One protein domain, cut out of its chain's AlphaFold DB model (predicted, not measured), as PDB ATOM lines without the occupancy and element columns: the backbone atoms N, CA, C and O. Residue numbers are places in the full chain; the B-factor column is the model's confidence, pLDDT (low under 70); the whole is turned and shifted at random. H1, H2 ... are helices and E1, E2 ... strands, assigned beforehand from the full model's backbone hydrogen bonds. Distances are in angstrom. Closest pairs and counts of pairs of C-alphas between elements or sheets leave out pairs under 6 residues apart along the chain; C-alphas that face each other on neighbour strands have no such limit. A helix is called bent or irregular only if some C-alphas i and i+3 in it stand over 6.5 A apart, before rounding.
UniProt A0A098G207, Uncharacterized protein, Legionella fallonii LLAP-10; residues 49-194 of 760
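This is residues 49 to 194 of the 760 residues of an uncharacterized protein of Legionella fallonii LLAP-10 (UniProt A0A098G207). Picture a helical bundle around H4, with H3 along one side of it and H5 and H1 on another; a small strand hairpin, E1 and E2, sits beside H1 and H4, and short H2 lies near H3. The printed part has 146 residues, with five named helices and two named strands in the order H1 E1 E2 H2 H3 H4 H5, mostly helix; the sheet E1 - E2 is antiparallel. It is compact, with a radius of gyration of the C-alphas of 15.9 A and spans of 49 by 37 by 28 A.

Look first at E1, residues 91 to 93, and E2, 100 to 102. Find C-alpha 55 at (44.527, 14.565, 42.109), where H1 runs 25.3 A to 72; it is only just irregular, C-alphas 57 and 60 being 6.6 A apart. H2 is residues 107 to 112. H3, 122 to 143, is 31.4 A long, irregular with C-alphas 123 and 126 7.4 A apart, and has a kink of 28 degrees near 129. H4, 150 to 167, spans 24.7 A; H5, 173 to 191, spans 26.4 A to C-alpha 191 at (28.650, 26.451, 53.851).

In the hairpin E1 and E2, N 92 and O 101 are 2.9 A apart, within hydrogen-bond range. The closest C-alphas of E2 and H4, Ser 102 and Gly 154, are 5.9 A apart. H4, the hub, touches H3 at a shallow tilt of 12 degrees, opposite ways, closest at C-alphas 160 and 135, 5.8 A. Residues 166 to 167 of H4 touch H5, closest at C-alphas 167 and 176, 6.4 A. H1, H4 and H5 form a bundle, helices grouped together; H1 and H4 only just touch, with 3 pairs of C-alphas within 8 A, closest at 62 and 151, 7.2 A. Residues 65 to 72 of H1 touch H5, closest at C-alphas 72 and 182, 5.5 A. H2 is close to but not clearly touching H3, C-alphas 110 and 139 being 7.3 A apart. Each O i to N i+4 pair is within hydrogen-bond range in H2, H4 and H5, against 11 of 14 in H1 and 16 of 18 in H3.

The two C-alphas farthest apart, Lys 56 and Leu 122, are 50.1 A apart. The printed part has no cut; the link from H1 to E1, residues 73 to 90, is long. The model's pLDDT averages 80.2 over the printed part and is under 70 at residues 49 to 57, 86, 97 to 98, 114 to 122 and 147 to 149.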
ATOM      1  N   GLU A  49      32.582  14.161  32.277       58.47
ATOM      2  CA  GLU A  49      33.967  13.943  32.713       58.47
ATOM      3  C   GLU A  49      34.645  15.273  33.078       58.47
ATOM      4  O   GLU A  49      34.607  16.242  32.310       58.47
ATOM      5  N   TRP A  50      35.258  15.337  34.264       62.69
ATOM      6  CA  TRP A  50      35.839  16.574  34.777       62.69
ATOM      7  C   TRP A  50      37.170  16.918  34.090       62.69
ATOM      8  O   TRP A  50      38.175  16.222  34.234       62.69
ATOM      9  N   LYS A  51      37.190  18.036  33.353       53.94
ATOM     10  CA  LYS A  51      38.272  18.394  32.418       53.94
ATOM     11  C   LYS A  51      39.586  18.894  33.055       53.94
ATOM     12  O   LYS A  51      40.578  18.981  32.338       53.94
ATOM     13  N   ALA A  52      39.632  19.211  34.356       56.47
ATOM     14  CA  ALA A  52      40.790  19.862  35.002       56.47
ATOM     15  C   ALA A  52      41.215  19.243  36.358       56.47
ATOM     16  O   ALA A  52      41.665  19.941  37.272       56.47
ATOM     17  N   TYR A  53      41.089  17.921  36.515       60.66
ATOM     18  CA  TYR A  53      41.371  17.241  37.785       60.66
ATOM     19  C   TYR A  53      42.843  17.337  38.237       60.66
ATOM     20  O   TYR A  53      43.749  16.816  37.587       60.66
ATOM     21  N   LYS A  54      43.080  17.940  39.414       62.34
ATOM     22  CA  LYS A  54      44.355  17.866  40.148       62.34
ATOM     23  C   LYS A  54      44.219  16.935  41.352       62.34
ATOM     24  O   LYS A  54      43.749  17.344  42.415       62.34
ATOM     25  N   GLU A  55      44.706  15.705  41.190       60.34
ATOM     26  CA  GLU A  55      44.527  14.565  42.109       60.34
ATOM     27  C   GLU A  55      44.778  14.885  43.591       60.34
ATOM     28  O   GLU A  55      43.975  14.519  44.440       60.34
ATOM     29  N   LYS A  56      45.828  15.637  43.938       60.44
ATOM     30  CA  LYS A  56      46.161  15.898  45.351       60.44
ATOM     31  C   LYS A  56      45.384  17.057  45.997       60.44
ATOM     32  O   LYS A  56      45.191  17.042  47.202       60.44
ATOM     33  N   GLN A  57      44.952  18.063  45.229       65.12
ATOM     34  CA  GLN A  57      44.272  19.259  45.770       65.12
ATOM     35  C   GLN A  57      42.745  19.128  45.765       65.12
ATOM     36  O   GLN A  57      42.070  19.711  46.610       65.12
ATOM     37  N   HIS A  58      42.193  18.378  44.810       74.69
ATOM     38  CA  HIS A  58      40.749  18.258  44.625       74.69
ATOM     39  C   HIS A  58      40.150  17.038  45.329       74.69
ATOM     40  O   HIS A  58      38.995  17.089  45.744       74.69
ATOM     41  N   LYS A  59      40.929  15.964  45.510       81.94
ATOM     42  CA  LYS A  59      40.460  14.719  46.131       81.94
ATOM     43  C   LYS A  59      39.984  14.911  47.566       81.94
ATOM     44  O   LYS A  59      38.860  14.534  47.861       81.94
ATOM     45  N   GLU A  60      40.776  15.562  48.418       82.50
ATOM     46  CA  GLU A  60      40.411  15.790  49.827       82.50
ATOM     47  C   GLU A  60      39.128  16.627  49.958       82.50
ATOM     48  O   GLU A  60      38.242  16.300  50.749       82.50
ATOM     49  N   LYS A  61      38.982  17.674  49.133       84.19
ATOM     50  CA  LYS A  61      37.770  18.507  49.099       84.19
ATOM     51  C   LYS A  61      36.554  17.730  48.587       84.19
ATOM     52  O   LYS A  61      35.481  17.838  49.175       84.19
ATOM     53  N   ILE A  62      36.707  16.920  47.539       87.56
ATOM     54  CA  ILE A  62      35.628  16.071  47.011       87.56
ATOM     55  C   ILE A  62      35.207  15.008  48.015       87.56
ATOM     56  O   ILE A  62      34.015  14.796  48.217       87.56
ATOM     57  N   GLU A  63      36.161  14.342  48.657       88.19
ATOM     58  CA  GLU A  63      35.884  13.355  49.696       88.19
ATOM     59  C   GLU A  63      35.163  14.002  50.884       88.19
ATOM     60  O   GLU A  63      34.216  13.417  51.411       88.19
ATOM     61  N   ALA A  64      35.533  15.232  51.258       89.62
ATOM     62  CA  ALA A  64      34.828  15.998  52.280       89.62
ATOM     63  C   ALA A  64      33.379  16.325  51.871       89.62
ATOM     64  O   ALA A  64      32.461  16.073  52.652       89.62
ATOM     65  N   VAL A  65      33.141  16.787  50.639       91.19
ATOM     66  CA  VAL A  65      31.781  17.038  50.123       91.19
ATOM     67  C   VAL A  65      30.960  15.744  50.046       91.19
ATOM     68  O   VAL A  65      29.822  15.697  50.509       91.19
ATOM     69  N   ASN A  66      31.543  14.661  49.531       90.38
ATOM     70  CA  ASN A  66      30.894  13.353  49.450       90.38
ATOM     71  C   ASN A  66      30.584  12.770  50.837       90.38
ATOM     72  O   ASN A  66      29.578  12.079  51.009       90.38
ATOM     73  N   LYS A  67      31.409  13.067  51.849       91.75
ATOM     74  CA  LYS A  67      31.127  12.716  53.244       91.75
ATOM     75  C   LYS A  67      29.891  13.456  53.759       91.75
ATOM     76  O   LYS A  67      29.022  12.803  54.334       91.75
ATOM     77  N   ILE A  68      29.782  14.765  53.511       92.19
ATOM     78  CA  ILE A  68      28.595  15.559  53.878       92.19
ATOM     79  C   ILE A  68      27.356  15.020  53.149       92.19
ATOM     80  O   ILE A  68      26.332  14.773  53.785       92.19
ATOM     81  N   HIS A  69      27.460  14.747  51.845       91.75
ATOM     82  CA  HIS A  69      26.390  14.127  51.055       91.75
ATOM     83  C   HIS A  69      25.922  12.808  51.679       91.75
ATOM     84  O   HIS A  69      24.735  12.623  51.930       91.75
ATOM     85  N   LYS A  70      26.848  11.895  51.994       89.19
ATOM     86  CA  LYS A  70      26.514  10.601  52.605       89.19
ATOM     87  C   LYS A  70      25.789  10.755  53.944       89.19
ATOM     88  O   LYS A  70      24.916   9.950  54.256       89.19
ATOM     89  N   GLN A  71      26.150  11.770  54.725       89.38
ATOM     90  CA  GLN A  71      25.533  12.052  56.021       89.38
ATOM     91  C   GLN A  71      24.129  12.650  55.907       89.38
ATOM     92  O   GLN A  71      23.319  12.428  56.800       89.38
ATOM     93  N   THR A  72      23.840  13.401  54.841       89.56
ATOM     94  CA  THR A  72      22.640  14.251  54.766       89.56
ATOM     95  C   THR A  72      21.648  13.844  53.677       89.56
ATOM     96  O   THR A  72      20.457  14.054  53.867       89.56
ATOM     97  N   LEU A  73      22.092  13.236  52.569       88.06
ATOM     98  CA  LEU A  73      21.288  13.015  51.355       88.06
ATOM     99  C   LEU A  73      21.111  11.529  50.948       88.06
ATOM    100  O   LEU A  73      20.332  11.238  50.039       88.06
ATOM    101  N   CYS A  74      21.799  10.575  51.599       81.62
ATOM    102  CA  CYS A  74      21.735   9.143  51.239       81.62
ATOM    103  C   CYS A  74      20.717   8.304  52.030       81.62
ATOM    104  O   CYS A  74      20.171   7.353  51.483       81.62
ATOM    105  N   ASN A  75      20.480   8.614  53.307       82.00
ATOM    106  CA  ASN A  75      19.658   7.789  54.203       82.00
ATOM    107  C   ASN A  75      18.404   8.559  54.625       82.00
ATOM    108  O   ASN A  75      18.300   9.013  55.762       82.00
ATOM    109  N   LEU A  76      17.489   8.761  53.679       82.31
ATOM    110  CA  LEU A  76      16.300   9.584  53.879       82.31
ATOM    111  C   LEU A  76      15.103   8.727  54.303       82.31
ATOM    112  O   LEU A  76      14.814   7.704  53.681       82.31
ATOM    113  N   THR A  77      14.387   9.166  55.336       80.94
ATOM    114  CA  THR A  77      13.168   8.521  55.842       80.94
ATOM    115  C   THR A  77      12.099   9.569  56.110       80.94
ATOM    116  O   THR A  77      12.400  10.586  56.732       80.94
ATOM    117  N   ILE A  78      10.862   9.304  55.694       81.31
ATOM    118  CA  ILE A  78       9.705  10.150  56.031       81.31
ATOM    119  C   ILE A  78       9.225   9.889  57.470       81.31
ATOM    120  O   ILE A  78       9.663   8.933  58.115       81.31
ATOM    121  N   SER A  79       8.298  10.710  57.977       73.44
ATOM    122  CA  SER A  79       7.884  10.742  59.395       73.44
ATOM    123  C   SER A  79       7.398   9.400  59.972       73.44
ATOM    124  O   SER A  79       7.481   9.176  61.177       73.44
ATOM    125  N   ASN A  80       6.900   8.491  59.131       72.62
ATOM    126  CA  ASN A  80       6.438   7.157  59.537       72.62
ATOM    127  C   ASN A  80       7.546   6.077  59.523       72.62
ATOM    128  O   ASN A  80       7.255   4.901  59.732       72.62
ATOM    129  N   GLY A  81       8.798   6.459  59.252       74.56
ATOM    130  CA  GLY A  81       9.955   5.564  59.183       74.56
ATOM    131  C   GLY A  81      10.178   4.897  57.823       74.56
ATOM    132  O   GLY A  81      11.129   4.130  57.682       74.56
ATOM    133  N   THR A  82       9.348   5.180  56.812       74.69
ATOM    134  CA  THR A  82       9.526   4.615  55.464       74.69
ATOM    135  C   THR A  82      10.750   5.239  54.786       74.69
ATOM    136  O   THR A  82      10.831   6.470  54.708       74.69
ATOM    137  N   PRO A  83      11.704   4.438  54.276       77.00
ATOM    138  CA  PRO A  83      12.841   4.954  53.527       77.00
ATOM    139  C   PRO A  83      12.403   5.474  52.153       77.00
ATOM    140  O   PRO A  83      11.565   4.862  51.489       77.00
ATOM    141  N   ILE A  84      12.997   6.580  51.708       75.50
ATOM    142  CA  ILE A  84      12.761   7.160  50.377       75.50
ATOM    143  C   ILE A  84      14.035   7.103  49.523       75.50
ATOM    144  O   ILE A  84      15.131   6.973  50.077       75.50
ATOM    145  N   PRO A  85      13.928   7.174  48.179       72.31
ATOM    146  CA  PRO A  85      15.083   7.058  47.299       72.31
ATOM    147  C   PRO A  85      16.184   8.063  47.647       72.31
ATOM    148  O   PRO A  85      15.939   9.272  47.709       72.31
ATOM    149  N   ALA A  86      17.393   7.534  47.841       69.44
ATOM    150  CA  ALA A  86      18.602   8.315  48.055       69.44
ATOM    151  C   ALA A  86      18.860   9.246  46.868       69.44
ATOM    152  O   ALA A  86      18.628   8.873  45.712       69.44
ATOM    153  N   LEU A  87      19.383  10.440  47.148       79.56
ATOM    154  CA  LEU A  87      19.849  11.306  46.075       79.56
ATOM    155  C   LEU A  87      21.198  10.796  45.524       79.56
ATOM    156  O   LEU A  87      22.011  10.247  46.278       79.56
ATOM    157  N   PRO A  88      21.425  10.915  44.204       78.38
ATOM    158  CA  PRO A  88      22.654  10.456  43.567       78.38
ATOM    159  C   PRO A  88      23.865  11.263  44.041       78.38
ATOM    160  O   PRO A  88      23.786  12.466  44.256       78.38
ATOM    161  N   GLN A  89      25.015  10.601  44.151       82.31
ATOM    162  CA  GLN A  89      26.246  11.226  44.628       82.31
ATOM    163  C   GLN A  89      26.729  12.355  43.698       82.31
ATOM    164  O   GLN A  89      26.707  12.218  42.471       82.31
ATOM    165  N   ILE A  90      27.203  13.450  44.306       84.94
ATOM    166  CA  ILE A  90      27.628  14.683  43.618       84.94
ATOM    167  C   ILE A  90      28.850  14.432  42.726       84.94
ATOM    168  O   ILE A  90      28.834  14.770  41.544       84.94
ATOM    169  N   PHE A  91      29.887  13.808  43.290       86.50
ATOM    170  CA  PHE A  91      31.129  13.469  42.598       86.50
ATOM    171  C   PHE A  91      31.333  11.957  42.600       86.50
ATOM    172  O   PHE A  91      31.426  11.351  43.674       86.50
ATOM    173  N   GLN A  92      31.445  11.362  41.415       84.62
ATOM    174  CA  GLN A  92      31.638   9.924  41.238       84.62
ATOM    175  C   GLN A  92      33.059   9.645  40.750       84.62
ATOM    176  O   GLN A  92      33.444  10.077  39.669       84.62
ATOM    177  N   PHE A  93      33.855   8.942  41.555       80.81
ATOM    178  CA  PHE A  93      35.172   8.473  41.125       80.81
ATOM    179  C   PHE A  93      35.003   7.283  40.176       80.81
ATOM    180  O   PHE A  93      34.295   6.333  40.519       80.81
ATOM    181  N   LYS A  94      35.674   7.305  39.018       77.31
ATOM    182  CA  LYS A  94      35.786   6.111  38.169       77.31
ATOM    183  C   LYS A  94      36.689   5.070  38.837       77.31
ATOM    184  O   LYS A  94      37.395   5.357  39.806       77.31
ATOM    185  N   GLU A  95      36.696   3.856  38.289       73.75
ATOM    186  CA  GLU A  95      37.473   2.716  38.806       73.75
ATOM    187  C   GLU A  95      38.977   3.008  38.965       73.75
ATOM    188  O   GLU A  95      39.641   2.410  39.810       73.75
ATOM    189  N   ASP A  96      39.517   3.955  38.194       70.12
ATOM    190  CA  ASP A  96      40.920   4.369  38.258       70.12
ATOM    191  C   ASP A  96      41.258   5.265  39.467       70.12
ATOM    192  O   ASP A  96      42.438   5.518  39.720       70.12
ATOM    193  N   ASN A  97      40.246   5.737  40.208       68.38
ATOM    194  CA  ASN A  97      40.336   6.691  41.321       68.38
ATOM    195  C   ASN A  97      41.105   7.989  40.981       68.38
ATOM    196  O   ASN A  97      41.623   8.668  41.872       68.38
ATOM    197  N   LYS A  98      41.198   8.299  39.682       67.62
ATOM    198  CA  LYS A  98      41.948   9.410  39.081       67.62
ATOM    199  C   LYS A  98      41.073  10.292  38.209       67.62
ATOM    200  O   LYS A  98      41.445  11.426  37.939       67.62
ATOM    201  N   THR A  99      39.934   9.791  37.761       70.75
ATOM    202  CA  THR A  99      38.938  10.564  37.032       70.75
ATOM    203  C   THR A  99      37.665  10.653  37.862       70.75
ATOM    204  O   THR A  99      37.271   9.714  38.559       70.75
ATOM    205  N   VAL A 100      37.049  11.831  37.837       76.81
ATOM    206  CA  VAL A 100      35.815  12.121  38.565       76.81
ATOM    207  C   VAL A 100      34.786  12.609  37.563       76.81
ATOM    208  O   VAL A 100      35.097  13.423  36.691       76.81
ATOM    209  N   GLU A 101      33.564  12.118  37.703       78.88
ATOM    210  CA  GLU A 101      32.407  12.617  36.979       78.88
ATOM    211  C   GLU A 101      31.559  13.487  37.911       78.88
ATOM    212  O   GLU A 101      31.294  13.132  39.067       78.88
ATOM    213  N   SER A 102      31.147  14.647  37.406       78.62
ATOM    214  CA  SER A 102      30.298  15.617  38.101       78.62
ATOM    215  C   SER A 102      29.329  16.265  37.122       78.62
ATOM    216  O   SER A 102      29.550  16.296  35.909       78.62
ATOM    217  N   LEU A 103      28.224  16.782  37.649       78.81
ATOM    218  CA  LEU A 103      27.308  17.589  36.859       78.81
ATOM    219  C   LEU A 103      27.880  19.002  36.698       78.81
ATOM    220  O   LEU A 103      28.230  19.635  37.689       78.81
ATOM    221  N   HIS A 104      27.931  19.490  35.461       74.25
ATOM    222  CA  HIS A 104      28.266  20.875  35.142       74.25
ATOM    223  C   HIS A 104      27.365  21.376  34.022       74.25
ATOM    224  O   HIS A 104      27.243  20.711  32.986       74.25
ATOM    225  N   TYR A 105      26.792  22.555  34.238       73.75
ATOM    226  CA  TYR A 105      26.027  23.278  33.233       73.75
ATOM    227  C   TYR A 105      26.910  24.269  32.477       73.75
ATOM    228  O   TYR A 105      27.792  24.894  33.063       73.75
ATOM    229  N   ASN A 106      26.705  24.384  31.167       72.06
ATOM    230  CA  ASN A 106      27.169  25.542  30.404       72.06
ATOM    231  C   ASN A 106      26.210  26.735  30.613       72.06
ATOM    232  O   ASN A 106      25.192  26.591  31.287       72.06
ATOM    233  N   GLN A 107      26.538  27.909  30.065       73.44
ATOM    234  CA  GLN A 107      25.727  29.116  30.276       73.44
ATOM    235  C   GLN A 107      24.287  28.954  29.764       73.44
ATOM    236  O   GLN A 107      23.362  29.290  30.491       73.44
ATOM    237  N   ASP A 108      24.102  28.373  28.576       72.25
ATOM    238  CA  ASP A 108      22.775  28.152  27.986       72.25
ATOM    239  C   ASP A 108      21.936  27.183  28.850       72.25
ATOM    240  O   ASP A 108      20.793  27.467  29.197       72.25
ATOM    241  N   GLU A 109      22.537  26.068  29.287       76.19
ATOM    242  CA  GLU A 109      21.922  25.088  30.195       76.19
ATOM    243  C   GLU A 109      21.589  25.721  31.561       76.19
ATOM    244  O   GLU A 109      20.588  25.364  32.182       76.19
ATOM    245  N   LEU A 110      22.422  26.647  32.052       76.69
ATOM    246  CA  LEU A 110      22.185  27.361  33.304       76.69
ATOM    247  C   LEU A 110      21.039  28.364  33.160       76.69
ATOM    248  O   LEU A 110      20.234  28.485  34.083       76.69
ATOM    249  N   ASP A 111      20.945  29.064  32.033       77.25
ATOM    250  CA  ASP A 111      19.895  30.043  31.757       77.25
ATOM    251  C   ASP A 111      18.511  29.371  31.710       77.25
ATOM    252  O   ASP A 111      17.581  29.892  32.327       77.25
ATOM    253  N   ASP A 112      18.411  28.157  31.159       77.81
ATOM    254  CA  ASP A 112      17.166  27.376  31.047       77.81
ATOM    255  C   ASP A 112      16.585  26.869  32.391       77.81
ATOM    256  O   ASP A 112      15.380  26.621  32.513       77.81
ATOM    257  N   ILE A 113      17.403  26.715  33.438       78.31
ATOM    258  CA  ILE A 113      16.943  26.187  34.739       78.31
ATOM    259  C   ILE A 113      15.979  27.175  35.420       78.31
ATOM    260  O   ILE A 113      16.274  28.356  35.550       78.31
ATOM    261  N   GLY A 114      14.836  26.724  35.930       68.62
ATOM    262  CA  GLY A 114      13.885  27.576  36.656       68.62
ATOM    263  C   GLY A 114      13.066  28.533  35.780       68.62
ATOM    264  O   GLY A 114      12.400  29.406  36.325       68.62
ATOM    265  N   VAL A 115      13.098  28.386  34.446       69.25
ATOM    266  CA  VAL A 115      12.343  29.239  33.501       69.25
ATOM    267  C   VAL A 115      10.873  28.814  33.367       69.25
ATOM    268  O   VAL A 115      10.018  29.649  33.085       69.25
ATOM    269  N   VAL A 116      10.552  27.538  33.609       57.16
ATOM    270  CA  VAL A 116       9.178  27.012  33.523       57.16
ATOM    271  C   VAL A 116       8.786  26.364  34.854       57.16
ATOM    272  O   VAL A 116       9.289  25.277  35.161       57.16
ATOM    273  N   PRO A 117       7.910  26.987  35.666       53.88
ATOM    274  CA  PRO A 117       7.280  26.283  36.771       53.88
ATOM    275  C   PRO A 117       6.309  25.231  36.199       53.88
ATOM    276  O   PRO A 117       5.621  25.507  35.214       53.88
ATOM    277  N   PRO A 118       6.264  24.008  36.748       54.59
ATOM    278  CA  PRO A 118       5.295  23.003  36.315       54.59
ATOM    279  C   PRO A 118       3.847  23.449  36.591       54.59
ATOM    280  O   PRO A 118       3.608  24.343  37.393       54.59
ATOM    281  N   GLU A 119       2.868  22.809  35.943       51.94
ATOM    282  CA  GLU A 119       1.451  22.936  36.316       51.94
ATOM    283  C   GLU A 119       1.219  22.261  37.672       51.94
ATOM    284  O   GLU A 119       1.431  21.055  37.811       51.94
ATOM    285  N   ALA A 120       0.772  23.007  38.677       52.44
ATOM    286  CA  ALA A 120       0.262  22.430  39.917       52.44
ATOM    287  C   ALA A 120      -0.697  23.414  40.603       52.44
ATOM    288  O   ALA A 120      -0.917  24.513  40.085       52.44
ATOM    289  N   PRO A 121      -1.330  22.987  41.711       60.50
ATOM    290  CA  PRO A 121      -2.369  23.754  42.375       60.50
ATOM    291  C   PRO A 121      -1.884  25.160  42.755       60.50
ATOM    292  O   PRO A 121      -0.763  25.320  43.245       60.50
ATOM    293  N   LEU A 122      -2.738  26.167  42.538       66.94
ATOM    294  CA  LEU A 122      -2.472  27.583  42.840       66.94
ATOM    295  C   LEU A 122      -1.978  27.781  44.283       66.94
ATOM    296  O   LEU A 122      -1.151  28.647  44.557       66.94
ATOM    297  N   GLU A 123      -2.432  26.927  45.189       71.88
ATOM    298  CA  GLU A 123      -2.158  26.919  46.619       71.88
ATOM    299  C   GLU A 123      -0.692  26.564  46.952       71.88
ATOM    300  O   GLU A 123      -0.203  26.925  48.022       71.88
ATOM    301  N   LEU A 124       0.042  25.904  46.040       78.56
ATOM    302  CA  LEU A 124       1.477  25.600  46.181       78.56
ATOM    303  C   LEU A 124       2.395  26.670  45.561       78.56
ATOM    304  O   LEU A 124       3.621  26.548  45.636       78.56
ATOM    305  N   THR A 125       1.836  27.741  44.993       80.81
ATOM    306  CA  THR A 125       2.615  28.830  44.378       80.81
ATOM    307  C   THR A 125       3.647  29.453  45.329       80.81
ATOM    308  O   THR A 125       4.795  29.614  44.906       80.81
ATOM    309  N   PRO A 126       3.334  29.757  46.609       83.56
ATOM    310  CA  PRO A 126       4.323  30.316  47.536       83.56
ATOM    311  C   PRO A 126       5.503  29.370  47.778       83.56
ATOM    312  O   PRO A 126       6.660  29.787  47.735       83.56
ATOM    313  N   TYR A 127       5.216  28.076  47.959       89.12
ATOM    314  CA  TYR A 127       6.235  27.034  48.089       89.12
ATOM    315  C   TYR A 127       7.200  27.055  46.898       89.12
ATOM    316  O   TYR A 127       8.418  27.107  47.078       89.12
ATOM    317  N   TRP A 128       6.668  27.061  45.679       86.56
ATOM    318  CA  TRP A 128       7.487  27.071  44.473       86.56
ATOM    319  C   TRP A 128       8.258  28.349  44.259       86.56
ATOM    320  O   TRP A 128       9.405  28.275  43.824       86.56
ATOM    321  N   GLN A 129       7.670  29.497  44.587       88.31
ATOM    322  CA  GLN A 129       8.380  30.762  44.507       88.31
ATOM    323  C   GLN A 129       9.644  30.711  45.365       88.31
ATOM    324  O   GLN A 129      10.713  31.074  44.891       88.31
ATOM    325  N   TYR A 130       9.572  30.145  46.572       93.12
ATOM    326  CA  TYR A 130      10.756  29.966  47.410       93.12
ATOM    327  C   TYR A 130      11.782  28.972  46.837       93.12
ATOM    328  O   TYR A 130      12.988  29.162  47.017       93.12
ATOM    329  N   ILE A 131      11.350  27.934  46.111       92.62
ATOM    330  CA  ILE A 131      12.270  27.044  45.379       92.62
ATOM    331  C   ILE A 131      12.935  27.775  44.206       92.62
ATOM    332  O   ILE A 131      14.146  27.646  44.017       92.62
ATOM    333  N   LEU A 132      12.178  28.563  43.442       90.75
ATOM    334  CA  LEU A 132      12.697  29.389  42.352       90.75
ATOM    335  C   LEU A 132      13.675  30.442  42.878       90.75
ATOM    336  O   LEU A 132      14.753  30.605  42.315       90.75
ATOM    337  N   ASP A 133      13.363  31.086  43.999       92.56
ATOM    338  CA  ASP A 133      14.258  32.028  44.663       92.56
ATOM    339  C   ASP A 133      15.575  31.341  45.050       92.56
ATOM    340  O   ASP A 133      16.648  31.864  44.748       92.56
ATOM    341  N   ALA A 134      15.526  30.133  45.631       94.75
ATOM    342  CA  ALA A 134      16.729  29.348  45.927       94.75
ATOM    343  C   ALA A 134      17.550  29.041  44.658       94.75
ATOM    344  O   ALA A 134      18.775  29.180  44.668       94.75
ATOM    345  N   ILE A 135      16.888  28.669  43.555       93.06
ATOM    346  CA  ILE A 135      17.518  28.442  42.245       93.06
ATOM    347  C   ILE A 135      18.199  29.721  41.740       93.06
ATOM    348  O   ILE A 135      19.364  29.678  41.348       93.06
ATOM    349  N   LEU A 136      17.523  30.870  41.792       92.00
ATOM    350  CA  LEU A 136      18.076  32.153  41.351       92.00
ATOM    351  C   LEU A 136      19.302  32.560  42.177       92.00
ATOM    352  O   LEU A 136      20.289  33.042  41.616       92.00
ATOM    353  N   LYS A 137      19.288  32.323  43.495       94.19
ATOM    354  CA  LYS A 137      20.453  32.572  44.361       94.19
ATOM    355  C   LYS A 137      21.616  31.630  44.054       94.19
ATOM    356  O   LYS A 137      22.760  32.083  44.024       94.19
ATOM    357  N   LEU A 138      21.344  30.361  43.743       93.56
ATOM    358  CA  LEU A 138      22.367  29.418  43.282       93.56
ATOM    359  C   LEU A 138      22.964  29.824  41.929       93.56
ATOM    360  O   LEU A 138      24.182  29.760  41.780       93.56
ATOM    361  N   LYS A 139      22.150  30.286  40.969       90.44
ATOM    362  CA  LYS A 139      22.635  30.808  39.679       90.44
ATOM    363  C   LYS A 139      23.514  32.041  39.857       90.44
ATOM    364  O   LYS A 139      24.589  32.116  39.274       90.44
ATOM    365  N   ALA A 140      23.081  32.987  40.691       89.25
ATOM    366  CA  ALA A 140      23.872  34.173  41.003       89.25
ATOM    367  C   ALA A 140      25.226  33.788  41.611       89.25
ATOM    368  O   ALA A 140      26.251  34.339  41.225       89.25
ATOM    369  N   TYR A 141      25.246  32.800  42.514       91.44
ATOM    370  CA  TYR A 141      26.504  32.307  43.058       91.44
ATOM    371  C   TYR A 141      27.364  31.615  41.986       91.44
ATOM    372  O   TYR A 141      28.568  31.844  41.937       91.44
ATOM    373  N   TYR A 142      26.758  30.828  41.098       87.50
ATOM    374  CA  TYR A 142      27.456  30.146  40.009       87.50
ATOM    375  C   TYR A 142      28.151  31.123  39.047       87.50
ATOM    376  O   TYR A 142      29.325  30.939  38.739       87.50
ATOM    377  N   ASN A 143      27.453  32.181  38.622       85.25
ATOM    378  CA  ASN A 143      27.968  33.177  37.673       85.25
ATOM    379  C   ASN A 143      29.115  34.029  38.241       85.25
ATOM    380  O   ASN A 143      29.920  34.564  37.483       85.25
ATOM    381  N   ASP A 144      29.196  34.147  39.567       83.56
ATOM    382  CA  ASP A 144      30.243  34.897  40.264       83.56
ATOM    383  C   ASP A 144      31.502  34.055  40.558       83.56
ATOM    384  O   ASP A 144      32.464  34.569  41.140       83.56
ATOM    385  N   LEU A 145      31.514  32.760  40.210       81.19
ATOM    386  CA  LEU A 145      32.682  31.903  40.419       81.19
ATOM    387  C   LEU A 145      33.830  32.313  39.490       81.19
ATOM    388  O   LEU A 145      33.653  32.530  38.294       81.19
ATOM    389  N   ALA A 146      35.047  32.362  40.033       70.19
ATOM    390  CA  ALA A 146      36.243  32.467  39.205       70.19
ATOM    391  C   ALA A 146      36.460  31.160  38.419       70.19
ATOM    392  O   ALA A 146      36.164  30.084  38.940       70.19
ATOM    393  N   ASP A 147      37.112  31.235  37.249       60.09
ATOM    394  CA  ASP A 147      37.486  30.105  36.359       60.09
ATOM    395  C   ASP A 147      38.265  28.938  37.032       60.09
ATOM    396  O   ASP A 147      38.696  28.003  36.363       60.09
ATOM    397  N   LYS A 148      38.537  28.997  38.344       53.06
ATOM    398  CA  LYS A 148      39.302  28.009  39.121       53.06
ATOM    399  C   LYS A 148      38.492  27.283  40.210       53.06
ATOM    400  O   LYS A 148      39.061  26.395  40.844       53.06
ATOM    401  N   ASP A 149      37.217  27.614  40.439       65.62
ATOM    402  CA  ASP A 149      36.381  27.027  41.510       65.62
ATOM    403  C   ASP A 149      35.466  25.878  41.032       65.62
ATOM    404  O   ASP A 149      34.282  25.777  41.365       65.62
ATOM    405  N   ASP A 150      36.052  24.943  40.284       73.62
ATOM    406  CA  ASP A 150      35.362  23.810  39.656       73.62
ATOM    407  C   ASP A 150      34.583  22.905  40.636       73.62
ATOM    408  O   ASP A 150      33.517  22.395  40.296       73.62
ATOM    409  N   ILE A 151      35.067  22.691  41.867       84.50
ATOM    410  CA  ILE A 151      34.355  21.843  42.850       84.50
ATOM    411  C   ILE A 151      33.062  22.528  43.304       84.50
ATOM    412  O   ILE A 151      32.013  21.891  43.375       84.50
ATOM    413  N   THR A 152      33.122  23.828  43.587       87.38
ATOM    414  CA  THR A 152      31.942  24.605  43.975       87.38
ATOM    415  C   THR A 152      30.935  24.633  42.832       87.38
ATOM    416  O   THR A 152      29.764  24.338  43.056       87.38
ATOM    417  N   ALA A 153      31.389  24.851  41.592       84.06
ATOM    418  CA  ALA A 153      30.536  24.782  40.407       84.06
ATOM    419  C   ALA A 153      29.810  23.426  40.280       84.06
ATOM    420  O   ALA A 153      28.620  23.390  39.959       84.06
ATOM    421  N   GLY A 154      30.487  22.312  40.581       84.62
ATOM    422  CA  GLY A 154      29.877  20.976  40.582       84.62
ATOM    423  C   GLY A 154      28.785  20.808  41.647       84.62
ATOM    424  O   GLY A 154      27.711  20.274  41.361       84.62
ATOM    425  N   VAL A 155      29.008  21.321  42.864       90.62
ATOM    426  CA  VAL A 155      28.000  21.295  43.941       90.62
ATOM    427  C   VAL A 155      26.797  22.177  43.603       90.62
ATOM    428  O   VAL A 155      25.657  21.749  43.780       90.62
ATOM    429  N   LEU A 156      27.025  23.387  43.089       91.12
ATOM    430  CA  LEU A 156      25.944  24.293  42.700       91.12
ATOM    431  C   LEU A 156      25.112  23.713  41.548       91.12
ATOM    432  O   LEU A 156      23.886  23.731  41.625       91.12
ATOM    433  N   SER A 157      25.755  23.122  40.534       86.19
ATOM    434  CA  SER A 157      25.061  22.436  39.431       86.19
ATOM    435  C   SER A 157      24.189  21.292  39.950       86.19
ATOM    436  O   SER A 157      23.039  21.142  39.540       86.19
ATOM    437  N   TYR A 158      24.710  20.509  40.899       88.19
ATOM    438  CA  TYR A 158      23.952  19.451  41.558       88.19
ATOM    439  C   TYR A 158      22.716  19.993  42.293       88.19
ATOM    440  O   TYR A 158      21.615  19.483  42.086       88.19
ATOM    441  N   LEU A 159      22.868  21.040  43.109       91.06
ATOM    442  CA  LEU A 159      21.750  21.642  43.844       91.06
ATOM    443  C   LEU A 159      20.692  22.223  42.898       91.06
ATOM    444  O   LEU A 159      19.509  21.943  43.078       91.06
ATOM    445  N   LEU A 160      21.111  22.955  41.860       88.56
ATOM    446  CA  LEU A 160      20.227  23.474  40.811       88.56
ATOM    447  C   LEU A 160      19.406  22.351  40.171       88.56
ATOM    448  O   LEU A 160      18.189  22.459  40.044       88.56
ATOM    449  N   ASN A 161      20.060  21.239  39.829       84.38
ATOM    450  CA  ASN A 161      19.400  20.084  39.239       84.38
ATOM    451  C   ASN A 161      18.366  19.440  40.168       84.38
ATOM    452  O   ASN A 161      17.276  19.089  39.720       84.38
ATOM    453  N   ILE A 162      18.697  19.259  41.452       85.56
ATOM    454  CA  ILE A 162      17.760  18.660  42.409       85.56
ATOM    455  C   ILE A 162      16.568  19.592  42.654       85.56
ATOM    456  O   ILE A 162      15.432  19.123  42.613       85.56
ATOM    457  N   LEU A 163      16.787  20.894  42.850       88.00
ATOM    458  CA  LEU A 163      15.688  21.840  43.065       88.00
ATOM    459  C   LEU A 163      14.753  21.909  41.850       88.00
ATOM    460  O   LEU A 163      13.539  21.807  42.017       88.00
ATOM    461  N   GLN A 164      15.314  21.975  40.639       83.25
ATOM    462  CA  GLN A 164      14.547  21.986  39.391       83.25
ATOM    463  C   GLN A 164      13.731  20.704  39.197       83.25
ATOM    464  O   GLN A 164      12.545  20.754  38.893       83.25
ATOM    465  N   ASN A 165      14.365  19.539  39.344       75.25
ATOM    466  CA  ASN A 165      13.777  18.276  38.893       75.25
ATOM    467  C   ASN A 165      13.069  17.485  39.998       75.25
ATOM    468  O   ASN A 165      12.366  16.521  39.693       75.25
ATOM    469  N   ARG A 166      13.264  17.847  41.274       76.81
ATOM    470  CA  ARG A 166      12.581  17.226  42.418       76.81
ATOM    471  C   ARG A 166      11.649  18.186  43.126       76.81
ATOM    472  O   ARG A 166      10.463  17.886  43.199       76.81
ATOM    473  N   CYS A 167      12.152  19.331  43.576       81.25
ATOM    474  CA  CYS A 167      11.368  20.237  44.416       81.25
ATOM    475  C   CYS A 167      10.325  21.041  43.621       81.25
ATOM    476  O   CYS A 167       9.219  21.240  44.101       81.25
ATOM    477  N   LEU A 168      10.586  21.437  42.371       78.69
ATOM    478  CA  LEU A 168       9.519  22.059  41.571       78.69
ATOM    479  C   LEU A 168       8.419  21.059  41.183       78.69
ATOM    480  O   LEU A 168       7.277  21.450  40.997       78.69
ATOM    481  N   SER A 169       8.718  19.760  41.110       72.25
ATOM    482  CA  SER A 169       7.786  18.752  40.585       72.25
ATOM    483  C   SER A 169       6.751  18.191  41.572       72.25
ATOM    484  O   SER A 169       6.032  17.287  41.158       72.25
ATOM    485  N   PHE A 170       6.715  18.681  42.821       75.44
ATOM    486  CA  PHE A 170       5.887  18.233  43.960       75.44
ATOM    487  C   PHE A 170       5.473  16.748  43.927       75.44
ATOM    488  O   PHE A 170       4.516  16.346  43.266       75.44
ATOM    489  N   ALA A 171       6.178  15.916  44.691       72.31
ATOM    490  CA  ALA A 171       5.903  14.483  44.798       72.31
ATOM    491  C   ALA A 171       4.945  14.133  45.955       72.31
ATOM    492  O   ALA A 171       4.375  13.042  45.974       72.31
ATOM    493  N   GLY A 172       4.784  15.041  46.920       75.00
ATOM    494  CA  GLY A 172       3.895  14.918  48.071       75.00
ATOM    495  C   GLY A 172       4.544  15.459  49.346       75.00
ATOM    496  O   GLY A 172       5.752  15.342  49.533       75.00
ATOM    497  N   TYR A 173       3.736  15.989  50.272       83.94
ATOM    498  CA  TYR A 173       4.220  16.738  51.445       83.94
ATOM    499  C   TYR A 173       5.356  16.057  52.211       83.94
ATOM    500  O   TYR A 173       6.392  16.668  52.436       83.94
ATOM    501  N   GLU A 174       5.188  14.792  52.601       83.44
ATOM    502  CA  GLU A 174       6.208  14.062  53.367       83.44
ATOM    503  C   GLU A 174       7.525  13.921  52.595       83.44
ATOM    504  O   GLU A 174       8.601  14.076  53.174       83.44
ATOM    505  N   TYR A 175       7.447  13.655  51.289       84.69
ATOM    506  CA  TYR A 175       8.617  13.483  50.433       84.69
ATOM    507  C   TYR A 175       9.344  14.813  50.244       84.69
ATOM    508  O   TYR A 175      10.541  14.896  50.519       84.69
ATOM    509  N   ASP A 176       8.627  15.858  49.835       85.94
ATOM    510  CA  ASP A 176       9.204  17.175  49.570       85.94
ATOM    511  C   ASP A 176       9.759  17.827  50.845       85.94
ATOM    512  O   ASP A 176      10.892  18.304  50.832       85.94
ATOM    513  N   ILE A 177       9.046  17.758  51.979       90.19
ATOM    514  CA  ILE A 177       9.551  18.248  53.276       90.19
ATOM    515  C   ILE A 177      10.834  17.502  53.672       90.19
ATOM    516  O   ILE A 177      11.808  18.126  54.096       90.19
ATOM    517  N   THR A 178      10.873  16.176  53.498       89.19
ATOM    518  CA  THR A 178      12.066  15.372  53.814       89.19
ATOM    519  C   THR A 178      13.248  15.747  52.922       89.19
ATOM    520  O   THR A 178      14.357  15.944  53.426       89.19
ATOM    521  N   TYR A 179      13.030  15.901  51.611       88.94
ATOM    522  CA  TYR A 179      14.079  16.331  50.684       88.94
ATOM    523  C   TYR A 179      14.586  17.737  51.001       88.94
ATOM    524  O   TYR A 179      15.796  17.954  51.023       88.94
ATOM    525  N   LEU A 180      13.700  18.686  51.306       93.38
ATOM    526  CA  LEU A 180      14.099  20.048  51.652       93.38
ATOM    527  C   LEU A 180      14.884  20.091  52.957       93.38
ATOM    528  O   LEU A 180      15.933  20.724  53.001       93.38
ATOM    529  N   HIS A 181      14.460  19.370  53.998       93.94
ATOM    530  CA  HIS A 181      15.236  19.255  55.236       93.94
ATOM    531  C   HIS A 181      16.635  18.678  55.001       93.94
ATOM    532  O   HIS A 181      17.616  19.186  55.552       93.94
ATOM    533  N   ALA A 182      16.739  17.656  54.152       92.62
ATOM    534  CA  ALA A 182      18.008  17.058  53.767       92.62
ATOM    535  C   ALA A 182      18.908  18.057  53.017       92.62
ATOM    536  O   ALA A 182      20.077  18.221  53.371       92.62
ATOM    537  N   LEU A 183      18.355  18.785  52.042       94.25
ATOM    538  CA  LEU A 183      19.060  19.817  51.275       94.25
ATOM    539  C   LEU A 183      19.498  20.993  52.149       94.25
ATOM    540  O   LEU A 183      20.641  21.422  52.055       94.25
ATOM    541  N   ILE A 184      18.636  21.472  53.044       95.81
ATOM    542  CA  ILE A 184      18.947  22.513  54.033       95.81
ATOM    543  C   ILE A 184      20.123  22.075  54.911       95.81
ATOM    544  O   ILE A 184      21.054  22.849  55.133       95.81
ATOM    545  N   SER A 185      20.106  20.827  55.391       94.44
ATOM    546  CA  SER A 185      21.197  20.271  56.195       94.44
ATOM    547  C   SER A 185      22.493  20.164  55.391       94.44
ATOM    548  O   SER A 185      23.556  20.546  55.883       94.44
ATOM    549  N   PHE A 186      22.417  19.706  54.140       95.25
ATOM    550  CA  PHE A 186      23.567  19.659  53.240       95.25
ATOM    551  C   PHE A 186      24.152  21.058  52.996       95.25
ATOM    552  O   PHE A 186      25.345  21.254  53.215       95.25
ATOM    553  N   VAL A 187      23.324  22.037  52.612       95.56
ATOM    554  CA  VAL A 187      23.730  23.429  52.347       95.56
ATOM    555  C   VAL A 187      24.392  24.048  53.575       95.56
ATOM    556  O   VAL A 187      25.465  24.630  53.451       95.56
ATOM    557  N   ASN A 188      23.814  23.865  54.764       93.44
ATOM    558  CA  ASN A 188      24.371  24.395  56.008       93.44
ATOM    559  C   ASN A 188      25.743  23.781  56.354       93.44
ATOM    560  O   ASN A 188      26.683  24.498  56.701       93.44
ATOM    561  N   ASN A 189      25.884  22.456  56.226       93.31
ATOM    562  CA  ASN A 189      27.159  21.772  56.469       93.31
ATOM    563  C   ASN A 189      28.218  22.138  55.421       93.31
ATOM    564  O   ASN A 189      29.390  22.286  55.759       93.31
ATOM    565  N   TYR A 190      27.810  22.294  54.159       93.75
ATOM    566  CA  TYR A 190      28.699  22.679  53.069       93.75
ATOM    567  C   TYR A 190      29.206  24.118  53.242       93.75
ATOM    568  O   TYR A 190      30.415  24.336  53.241       93.75
ATOM    569  N   ALA A 191      28.307  25.062  53.538       90.25
ATOM    570  CA  ALA A 191      28.650  26.451  53.851       90.25
ATOM    571  C   ALA A 191      29.655  26.567  55.008       90.25
ATOM    572  O   ALA A 191      30.524  27.438  55.004       90.25
ATOM    573  N   SER A 192      29.561  25.657  55.980       88.88
ATOM    574  CA  SER A 192      30.374  25.651  57.200       88.88
ATOM    575  C   SER A 192      31.713  24.915  57.066       88.88
ATOM    576  O   SER A 192      32.425  24.786  58.060       88.88
ATOM    577  N   MET A 193      32.100  24.430  55.878       85.94
ATOM    578  CA  MET A 193      33.326  23.629  55.709       85.94
ATOM    579  C   MET A 193      34.612  24.342  56.159       85.94
ATOM    580  O   MET A 193      35.554  23.684  56.600       85.94
ATOM    581  N   GLU A 194      34.655  25.673  56.078       80.44
ATOM    582  CA  GLU A 194      35.797  26.490  56.515       80.44
ATOM    583  C   GLU A 194      35.699  26.935  57.989       80.44
ATOM    584  O   GLU A 194      36.572  27.654  58.473       80.44
TER     585      GLU A 194